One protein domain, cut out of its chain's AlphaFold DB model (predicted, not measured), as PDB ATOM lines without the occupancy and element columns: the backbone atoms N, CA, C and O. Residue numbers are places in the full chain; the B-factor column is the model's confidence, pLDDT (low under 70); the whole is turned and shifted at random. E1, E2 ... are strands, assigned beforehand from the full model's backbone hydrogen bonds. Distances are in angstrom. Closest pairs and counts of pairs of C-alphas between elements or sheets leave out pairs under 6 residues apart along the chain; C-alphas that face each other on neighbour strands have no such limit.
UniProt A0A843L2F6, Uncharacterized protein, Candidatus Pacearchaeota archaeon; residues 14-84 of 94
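What this domain is: This is residues 14 to 84 of the 94 residues of an uncharacterized protein of Candidatus Pacearchaeota archaeon (UniProt A0A843L2F6). Two small sheets meet at a corner, where E2 runs on through Gln 28 into E3: a sheet of four strands, E2, E1, E6 and E7, and a three-stranded meander, E3, E4 and E5, whose long E4 and E5 hairpin reaches past one end of E2. E6 and E7 form a short hairpin at the other edge of the four-stranded sheet, joined by a long loop, residues 64 to 78, whose C-alphas lie 11 to 17 A from the mean of all C-alphas. The printed part has 71 residues, with no named helix and seven named strands, E1 to E7 along the chain, in two antiparallel sheets ordered E2, E1, E6, E7 and E3, E4, E5. The class is all strand, though just 34 of the 71 residues are in named elements; the whole is compact, with a radius of gyration of the C-alphas of 11.9 A and spans of 31 by 30 by 19 A.

How they stand to each other: In the larger sheet, E1, residues 14 to 18, and E2, residues 23 to 27, form a hairpin at 149 degrees between their directions, with N 14 and O 27 2.8 A apart. E6, residues 61 to 63, is the antiparallel neighbour of E1 at 131 degrees, with N 15 and O 61 2.8 A apart. E7, residues 79 to 81, forms a hairpin with E6 at 167 degrees, with N 62 and O 80 2.9 A apart. From edge to edge, the strands' lines in this sheet turn by 55 degrees and the way across it by 88 degrees. E2 runs on at 76 degrees into E3, residues 29 to 32, and the two meet only through their link. E3 and E4, residues 38 to 44, form a hairpin at 164 degrees, with N 39 and O 31 2.9 A apart. E4 and E5, residues 48 to 54, form another at 155 degrees, with N 54 and O 38 2.8 A apart. These three make a meander, each strand the antiparallel neighbour of the one before. The closest C-alphas of E2 and E4 are those of Thr 27 and Tyr 42, 6.4 A apart. E1 and E5 are only just apart, at 8.5 A.

Where its parts are: E1 begins at C-alpha 14, (220.543, 445.581, 424.527), and is 12.3 A long; E2 is 12.4 A. E4 is 17.6 A long and E5 18.4 A, from C-alpha 48 at (239.194, 443.936, 428.711). E3, E6 and E7 are shorter. E7 ends at C-alpha 81, (214.695, 452.995, 422.004).

The domain as a whole: The C-alphas of His 47 and Ser 67, the two farthest apart, are 32.2 A from each other. The printed part has no cut. The link from E6 to E7 is long, with 15 residues. Mean pLDDT of the printed part is 87.9; residues 45 to 47 and 65 to 67 are under 70.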
ATOM      1  N   ILE A  14     220.901 444.446 423.683       94.25
ATOM      2  CA  ILE A  14     220.543 445.581 424.527       94.25
ATOM      3  C   ILE A  14     221.572 446.687 424.375       94.25
ATOM      4  O   ILE A  14     222.746 446.427 424.112       94.25
ATOM      5  N   VAL A  15     221.108 447.918 424.542       94.12
ATOM      6  CA  VAL A  15     221.896 449.139 424.411       94.12
ATOM      7  C   VAL A  15     221.949 449.823 425.768       94.12
ATOM      8  O   VAL A  15     220.901 450.060 426.370       94.12
ATOM      9  N   PHE A  16     223.138 450.180 426.238       94.19
ATOM     10  CA  PHE A  16     223.332 450.937 427.478       94.19
ATOM     11  C   PHE A  16     224.620 451.769 427.418       94.19
ATOM     12  O   PHE A  16     225.408 451.627 426.483       94.19
ATOM     13  N   ILE A  17     224.824 452.659 428.393       91.81
ATOM     14  CA  ILE A  17     226.074 453.417 428.542       91.81
ATOM     15  C   ILE A  17     226.893 452.780 429.660       91.81
ATOM     16  O   ILE A  17     226.412 452.646 430.785       91.81
ATOM     17  N   ASP A  18     228.139 452.430 429.365       89.88
ATOM     18  CA  ASP A  18     229.121 452.096 430.389       89.88
ATOM     19  C   ASP A  18     229.554 453.391 431.089       89.88
ATOM     20  O   ASP A  18     230.277 454.210 430.527       89.88
ATOM     21  N   GLU A  19     229.066 453.621 432.307       84.00
ATOM     22  CA  GLU A  19     229.314 454.859 433.054       84.00
ATOM     23  C   GLU A  19     230.806 455.186 433.287       84.00
ATOM     24  O   GLU A  19     231.152 456.370 433.202       84.00
ATOM     25  N   PRO A  20     231.705 454.212 433.551       82.25
ATOM     26  CA  PRO A  20     233.140 454.470 433.676       82.25
ATOM     27  C   PRO A  20     233.794 455.003 432.396       82.25
ATOM     28  O   PRO A  20     234.523 455.994 432.457       82.25
ATOM     29  N   SER A  21     233.547 454.372 431.244       83.19
ATOM     30  CA  SER A  21     234.149 454.776 429.961       83.19
ATOM     31  C   SER A  21     233.340 455.836 429.211       83.19
ATOM     32  O   SER A  21     233.858 456.473 428.294       83.19
ATOM     33  N   LYS A  22     232.075 456.045 429.596       86.56
ATOM     34  CA  LYS A  22     231.083 456.824 428.841       86.56
ATOM     35  C   LYS A  22     230.991 456.334 427.392       86.56
ATOM     36  O   LYS A  22     230.898 457.130 426.455       86.56
ATOM     37  N   GLU A  23     231.027 455.022 427.192       86.81
ATOM     38  CA  GLU A  23     230.830 454.401 425.884       86.81
ATOM     39  C   GLU A  23     229.437 453.791 425.774       86.81
ATOM     40  O   GLU A  23     228.894 453.247 426.733       86.81
ATOM     41  N   LEU A  24     228.858 453.882 424.577       89.75
ATOM     42  CA  LEU A  24     227.625 453.187 424.254       89.75
ATOM     43  C   LEU A  24     227.962 451.738 423.907       89.75
ATOM     44  O   LEU A  24     228.680 451.478 422.938       89.75
ATOM     45  N   ILE A  25     227.423 450.811 424.682       91.50
ATOM     46  CA  ILE A  25     227.646 449.381 424.528       91.50
ATOM     47  C   ILE A  25     226.393 448.745 423.944       91.50
ATOM     48  O   ILE A  25     225.276 449.016 424.389       91.50
ATOM     49  N   VAL A  26     226.596 447.863 422.967       91.44
ATOM     50  CA  VAL A  26     225.565 446.957 422.471       91.44
ATOM     51  C   VAL A  26     226.051 445.528 422.648       91.44
ATOM     52  O   VAL A  26     227.108 445.150 422.143       91.44
ATOM     53  N   THR A  27     225.291 444.729 423.388       92.50
ATOM     54  CA  THR A  27     225.643 443.334 423.682       92.50
ATOM     55  C   THR A  27     224.393 442.496 423.913       92.50
ATOM     56  O   THR A  27     223.300 443.037 424.076       92.50
ATOM     57  N   GLN A  28     224.545 441.176 423.925       93.50
ATOM     58  CA  GLN A  28     223.463 440.272 424.299       93.50
ATOM     59  C   GLN A  28     223.412 440.106 425.826       93.50
ATOM     60  O   GLN A  28     224.463 440.020 426.476       93.50
ATOM     61  N   PRO A  29     222.212 440.024 426.420       95.62
ATOM     62  CA  PRO A  29     222.052 439.585 427.796       95.62
ATOM     63  C   PRO A  29     222.710 438.221 428.014       95.62
ATOM     64  O   PRO A  29     222.493 437.277 427.258       95.62
ATOM     65  N   THR A  30     223.483 438.089 429.085       96.88
ATOM     66  CA  THR A  30     223.936 436.778 429.568       96.88
ATOM     67  C   THR A  30     222.851 436.110 430.404       96.88
ATOM     68  O   THR A  30     222.651 434.902 430.316       96.88
ATOM     69  N   GLN A  31     222.142 436.894 431.220       97.38
ATOM     70  CA  GLN A  31     221.041 436.417 432.049       97.38
ATOM     71  C   GLN A  31     220.035 437.542 432.299       97.38
ATOM     72  O   GLN A  31     220.422 438.693 432.483       97.38
ATOM     73  N   ILE A  32     218.751 437.190 432.345       96.56
ATOM     74  CA  ILE A  32     217.650 438.089 432.708       96.56
ATOM     75  C   ILE A  32     217.042 437.554 434.006       96.56
ATOM     76  O   ILE A  32     216.645 436.387 434.081       96.56
ATOM     77  N   TYR A  33     217.017 438.378 435.046       95.69
ATOM     78  CA  TYR A  33     216.489 438.014 436.356       95.69
ATOM     79  C   TYR A  33     214.993 438.325 436.460       95.69
ATOM     80  O   TYR A  33     214.430 439.109 435.699       95.69
ATOM     81  N   ARG A  34     214.326 437.697 437.437       92.50
ATOM     82  CA  ARG A  34     212.877 437.861 437.655       92.50
ATOM     83  C   ARG A  34     212.477 439.274 438.079       92.50
ATOM     84  O   ARG A  34     211.325 439.643 437.892       92.50
ATOM     85  N   ASP A  35     213.398 440.024 438.671       92.81
ATOM     86  CA  ASP A  35     213.203 441.423 439.059       92.81
ATOM     87  C   ASP A  35     213.440 442.405 437.896       92.81
ATOM     88  O   ASP A  35     213.348 443.614 438.084       92.81
ATOM     89  N   GLY A  36     213.734 441.893 436.695       92.62
ATOM     90  CA  GLY A  36     214.005 442.689 435.504       92.62
ATOM     91  C   GLY A  36     215.451 443.169 435.385       92.62
ATOM     92  O   GLY A  36     215.780 443.808 434.389       92.62
ATOM     93  N   SER A  37     216.324 442.864 436.350       96.19
ATOM     94  CA  SER A  37     217.754 443.136 436.200       96.19
ATOM     95  C   SER A  37     218.389 442.213 435.153       96.19
ATOM     96  O   SER A  37     217.920 441.096 434.904       96.19
ATOM     97  N   ILE A  38     219.450 442.686 434.500       97.50
ATOM     98  CA  ILE A  38     220.068 442.007 433.357       97.50
ATOM     99  C   ILE A  38     221.577 441.924 433.567       97.50
ATOM    100  O   ILE A  38     222.249 442.945 433.675       97.50
ATOM    101  N   LEU A  39     222.124 440.711 433.588       97.06
ATOM    102  CA  LEU A  39     223.568 440.492 433.562       97.06
ATOM    103  C   LEU A  39     224.060 440.547 432.121       97.06
ATOM    104  O   LEU A  39     223.574 439.801 431.267       97.06
ATOM    105  N   VAL A  40     225.078 441.360 431.878       95.81
ATOM    106  CA  VAL A  40     225.800 441.414 430.608       95.81
ATOM    107  C   VAL A  40     227.275 441.135 430.815       95.81
ATOM    108  O   VAL A  40     227.870 441.575 431.796       95.81
ATOM    109  N   HIS A  41     227.865 440.448 429.844       94.50
ATOM    110  CA  HIS A  41     229.306 440.403 429.648       94.50
ATOM    111  C   HIS A  41     229.618 441.104 428.332       94.50
ATOM    112  O   HIS A  41     228.940 440.887 427.325       94.50
ATOM    113  N   TYR A  42     230.624 441.968 428.339       90.94
ATOM    114  CA  TYR A  42     231.038 442.705 427.150       90.94
ATOM    115  C   TYR A  42     232.529 443.010 427.196       90.94
ATOM    116  O   TYR A  42     233.183 442.929 428.238       90.94
ATOM    117  N   LEU A  43     233.069 443.327 426.023       85.25
ATOM    118  CA  LEU A  43     234.422 443.835 425.876       85.25
ATOM    119  C   LEU A  43     234.344 445.356 425.810       85.25
ATOM    120  O   LEU A  43     233.625 445.886 424.963       85.25
ATOM    121  N   TYR A  44     235.095 446.045 426.664       74.75
ATOM    122  CA  TYR A  44     235.297 447.489 426.550       74.75
ATOM    123  C   TYR A  44     236.760 447.763 426.169       74.75
ATOM    124  O   TYR A  44     237.672 447.026 426.562       74.75
ATOM    125  N   SER A  45     236.980 448.760 425.306       67.81
ATOM    126  CA  SER A  45     238.304 449.097 424.748       67.81
ATOM    127  C   SER A  45     239.074 447.906 424.128       67.81
ATOM    128  O   SER A  45     240.299 447.835 424.198       67.81
ATOM    129  N   GLY A  46     238.364 446.940 423.530       62.97
ATOM    130  CA  GLY A  46     238.929 445.870 422.689       62.97
ATOM    131  C   GLY A  46     239.723 444.758 423.391       62.97
ATOM    132  O   GLY A  46     239.963 443.721 422.771       62.97
ATOM    133  N   HIS A  47     240.113 444.921 424.658       66.62
ATOM    134  CA  HIS A  47     241.031 443.989 425.334       66.62
ATOM    135  C   HIS A  47     240.619 443.578 426.751       66.62
ATOM    136  O   HIS A  47     241.172 442.610 427.276       66.62
ATOM    137  N   HIS A  48     239.636 444.246 427.356       77.88
ATOM    138  CA  HIS A  48     239.194 443.936 428.711       77.88
ATOM    139  C   HIS A  48     237.757 443.425 428.699       77.88
ATOM    140  O   HIS A  48     236.832 444.137 428.304       77.88
ATOM    141  N   SER A  49     237.576 442.173 429.127       85.44
ATOM    142  CA  SER A  49     236.254 441.657 429.453       85.44
ATOM    143  C   SER A  49     235.802 442.231 430.783       85.44
ATOM    144  O   SER A  49     236.553 442.288 431.757       85.44
ATOM    145  N   THR A  50     234.553 442.658 430.811       90.56
ATOM    146  CA  THR A  50     233.886 443.119 432.017       90.56
ATOM    147  C   THR A  50     232.487 442.521 432.081       90.56
ATOM    148  O   THR A  50     231.981 441.941 431.112       90.56
ATOM    149  N   SER A  51     231.879 442.632 433.253       92.69
ATOM    150  CA  SER A  51     230.516 442.202 433.512       92.69
ATOM    151  C   SER A  51     229.802 443.246 434.347       92.69
ATOM    152  O   SER A  51     230.377 443.765 435.305       92.69
ATOM    153  N   GLN A  52     228.539 443.499 434.033       94.25
ATOM    154  CA  GLN A  52     227.709 444.446 434.763       94.25
ATOM    155  C   GLN A  52     226.299 443.883 434.919       94.25
ATOM    156  O   GLN A  52     225.785 443.211 434.024       94.25
ATOM    157  N   ILE A  53     225.677 444.169 436.061       96.56
ATOM    158  CA  ILE A  53     224.237 443.997 436.238       96.56
ATOM    159  C   ILE A  53     223.590 445.349 435.963       96.56
ATOM    160  O   ILE A  53     223.899 446.331 436.636       96.56
ATOM    161  N   LEU A  54     222.716 445.385 434.965       96.38
ATOM    162  CA  LEU A  54     221.944 446.552 434.572       96.38
ATOM    163  C   LEU A  54     220.559 446.480 435.194       96.38
ATOM    164  O   LEU A  54     219.893 445.441 435.156       96.38
ATOM    165  N   ARG A  55     220.105 447.605 435.727       95.56
ATOM    166  CA  ARG A  55     218.709 447.814 436.096       95.56
ATOM    167  C   ARG A  55     217.892 448.198 434.857       95.56
ATOM    168  O   ARG A  55     218.453 448.750 433.907       95.56
ATOM    169  N   PRO A  56     216.571 447.957 434.851       92.94
ATOM    170  CA  PRO A  56     215.683 448.344 433.752       92.94
ATOM    171  C   PRO A  56     215.886 449.784 433.251       92.94
ATOM    172  O   PRO A  56     215.949 450.033 432.049       92.94
ATOM    173  N   GLU A  57     216.056 450.733 434.170       93.38
ATOM    174  CA  GLU A  57     216.261 452.155 433.881       93.38
ATOM    175  C   GLU A  57     217.644 452.504 433.302       93.38
ATOM    176  O   GLU A  57     217.881 453.656 432.923       93.38
ATOM    177  N   GLU A  58     218.553 451.540 433.213       94.50
ATOM    178  CA  GLU A  58     219.883 451.688 432.610       94.50
ATOM    179  C   GLU A  58     219.906 451.183 431.158       94.50
ATOM    180  O   GLU A  58     220.810 451.532 430.399       94.50
ATOM    181  N   VAL A  59     218.878 450.441 430.727       94.94
ATOM    182  CA  VAL A  59     218.725 450.008 429.332       94.94
ATOM    183  C   VAL A  59     218.124 451.137 428.497       94.94
ATOM    184  O   VAL A  59     217.003 451.598 428.729       94.94
ATOM    185  N   LEU A  60     218.875 451.574 427.492       94.50
ATOM    186  CA  LEU A  60     218.489 452.644 426.575       94.50
ATOM    187  C   LEU A  60     217.653 452.147 425.402       94.50
ATOM    188  O   LEU A  60     216.817 452.891 424.892       94.50
ATOM    189  N   GLY A  61     217.864 450.906 424.973       93.62
ATOM    190  CA  GLY A  61     217.152 450.321 423.844       93.62
ATOM    191  C   GLY A  61     217.387 448.825 423.707       93.62
ATOM    192  O   GLY A  61     218.291 448.264 424.329       93.62
ATOM    193  N   ILE A  62     216.567 448.191 422.877       93.50
ATOM    194  CA  ILE A  62     216.638 446.762 422.563       93.50
ATOM    195  C   ILE A  62     216.794 446.619 421.050       93.50
ATOM    196  O   ILE A  62     216.080 447.258 420.280       93.50
ATOM    197  N   GLY A  63     217.757 445.812 420.618       87.00
ATOM    198  CA  GLY A  63     218.018 445.531 419.217       87.00
ATOM    199  C   GLY A  63     216.961 444.609 418.637       87.00
ATOM    200  O   GLY A  63     216.837 443.458 419.045       87.00
ATOM    201  N   ASP A  64     216.257 445.112 417.633       77.94
ATOM    202  CA  ASP A  64     215.365 444.350 416.776       77.94
ATOM    203  C   ASP A  64     215.829 444.500 415.325       77.94
ATOM    204  O   ASP A  64     215.467 445.432 414.599       77.94
ATOM    205  N   LEU A  65     216.625 443.524 414.885       67.81
ATOM    206  CA  LEU A  65     217.163 443.468 413.526       67.81
ATOM    207  C   LEU A  65     216.076 443.375 412.440       67.81
ATOM    208  O   LEU A  65     216.391 443.568 411.265       67.81
ATOM    209  N   LYS A  66     214.821 443.064 412.794       67.75
ATOM    210  CA  LYS A  66     213.711 442.888 411.849       67.75
ATOM    211  C   LYS A  66     212.753 444.075 411.836       67.75
ATOM    212  O   LYS A  66     212.357 444.487 410.747       67.75
ATOM    213  N   SER A  67     212.353 444.595 412.998       67.56
ATOM    214  CA  SER A  67     211.315 445.636 413.092       67.56
ATOM    215  C   SER A  67     211.644 446.874 413.922       67.56
ATOM    216  O   SER A  67     210.785 447.751 414.006       67.56
ATOM    217  N   GLY A  68     212.872 447.013 414.433       72.06
ATOM    218  CA  GLY A  68     213.283 448.234 415.128       72.06
ATOM    219  C   GLY A  68     213.182 449.471 414.229       72.06
ATOM    220  O   GLY A  68     213.251 449.376 412.997       72.06
ATOM    221  N   THR A  69     213.032 450.650 414.830       79.50
ATOM    222  CA  THR A  69     212.805 451.898 414.076       79.50
ATOM    223  C   THR A  69     214.008 452.831 414.034       79.50
ATOM    224  O   THR A  69     214.053 453.708 413.173       79.50
ATOM    225  N   THR A  70     214.980 452.653 414.929       84.12
ATOM    226  CA  THR A  70     216.110 453.575 415.089       84.12
ATOM    227  C   THR A  70     217.436 452.884 414.804       84.12
ATOM    228  O   THR A  70     217.691 451.791 415.300       84.12
ATOM    229  N   GLU A  71     218.297 453.529 414.023       86.31
ATOM    230  CA  GLU A  71     219.682 453.098 413.821       86.31
ATOM    231  C   GLU A  71     220.595 453.830 414.808       86.31
ATOM    232  O   GLU A  71     220.425 455.026 415.056       86.31
ATOM    233  N   ILE A  72     221.561 453.110 415.374       84.44
ATOM    234  CA  ILE A  72     222.549 453.676 416.293       84.44
ATOM    235  C   ILE A  72     223.881 453.789 415.545       84.44
ATOM    236  O   ILE A  72     224.385 452.769 415.066       84.44
ATOM    237  N   PRO A  73     224.486 454.989 415.445       82.12
ATOM    238  CA  PRO A  73     225.766 455.160 414.765       82.12
ATOM    239  C   PRO A  73     226.841 454.203 415.299       82.12
ATOM    240  O   PRO A  73     227.030 454.073 416.507       82.12
ATOM    241  N   GLY A  74     227.549 453.526 414.392       81.69
ATOM    242  CA  GLY A  74     228.603 452.560 414.732       81.69
ATOM    243  C   GLY A  74     228.115 451.135 415.015       81.69
ATOM    244  O   GLY A  74     228.935 450.219 415.043       81.69
ATOM    245  N   TRP A  75     226.804 450.914 415.134       84.38
ATOM    246  CA  TRP A  75     226.222 449.602 415.409       84.38
ATOM    247  C   TRP A  75     225.310 449.148 414.272       84.38
ATOM    248  O   TRP A  75     224.553 449.923 413.694       84.38
ATOM    249  N   LYS A  76     225.389 447.861 413.919       82.12
ATOM    250  CA  LYS A  76     224.524 447.285 412.882       82.12
ATOM    251  C   LYS A  76     223.134 447.010 413.446       82.12
ATOM    252  O   LYS A  76     223.005 446.631 414.605       82.12
ATOM    253  N   GLY A  77     222.122 447.106 412.588       83.62
ATOM    254  CA  GLY A  77     220.749 446.754 412.934       83.62
ATOM    255  C   GLY A  77     219.890 447.942 413.339       83.62
ATOM    256  O   GLY A  77     220.322 449.091 413.283       83.62
ATOM    257  N   LYS A  78     218.654 447.634 413.730       89.12
ATOM    258  CA  LYS A  78     217.689 448.611 414.221       89.12
ATOM    259  C   LYS A  78     217.319 448.305 415.661       89.12
ATOM    260  O   LYS A  78     217.431 447.168 416.112       89.12
ATOM    261  N   TYR A  79     216.899 449.338 416.368       89.69
ATOM    262  CA  TYR A  79     216.686 449.311 417.802       89.69
ATOM    263  C   TYR A  79     215.372 450.007 418.137       89.69
ATOM    264  O   TYR A  79     215.033 451.036 417.544       89.69
ATOM    265  N   ASP A  80     214.660 449.443 419.102       91.31
ATOM    266  CA  ASP A  80     213.554 450.099 419.782       91.31
ATOM    267  C   ASP A  80     214.120 450.819 421.006       91.31
ATOM    268  O   ASP A  80     214.643 450.197 421.936       91.31
ATOM    269  N   ILE A  81     214.087 452.152 420.972       91.81
ATOM    270  CA  ILE A  81     214.695 452.995 422.004       91.81
ATOM    271  C   ILE A  81     213.696 453.215 423.136       91.81
ATOM    272  O   ILE A  81     212.631 453.797 422.942       91.81
ATOM    273  N   LEU A  82     214.072 452.774 424.332       91.19
ATOM    274  CA  LEU A  82     213.276 452.898 425.551       91.19
ATOM    275  C   LEU A  82     213.480 454.258 426.226       91.19
ATOM    276  O   LEU A  82     212.574 454.768 426.881       91.19
ATOM    277  N   GLN A  83     214.670 454.847 426.074       90.75
ATOM    278  CA  GLN A  83     215.051 456.106 426.722       90.75
ATOM    279  C   GLN A  83     215.673 457.086 425.716       90.75
ATOM    280  O   GLN A  83     216.891 457.291 425.716       90.75
ATOM    281  N   PRO A  84     214.851 457.699 424.844       87.62
ATOM    282  CA  PRO A  84     215.339 458.526 423.741       87.62
ATOM    283  C   PRO A  84     216.130 459.752 424.208       87.62
ATOM    284  O   PRO A  84     217.157 460.063 423.611       87.62
TER     285      PRO A  84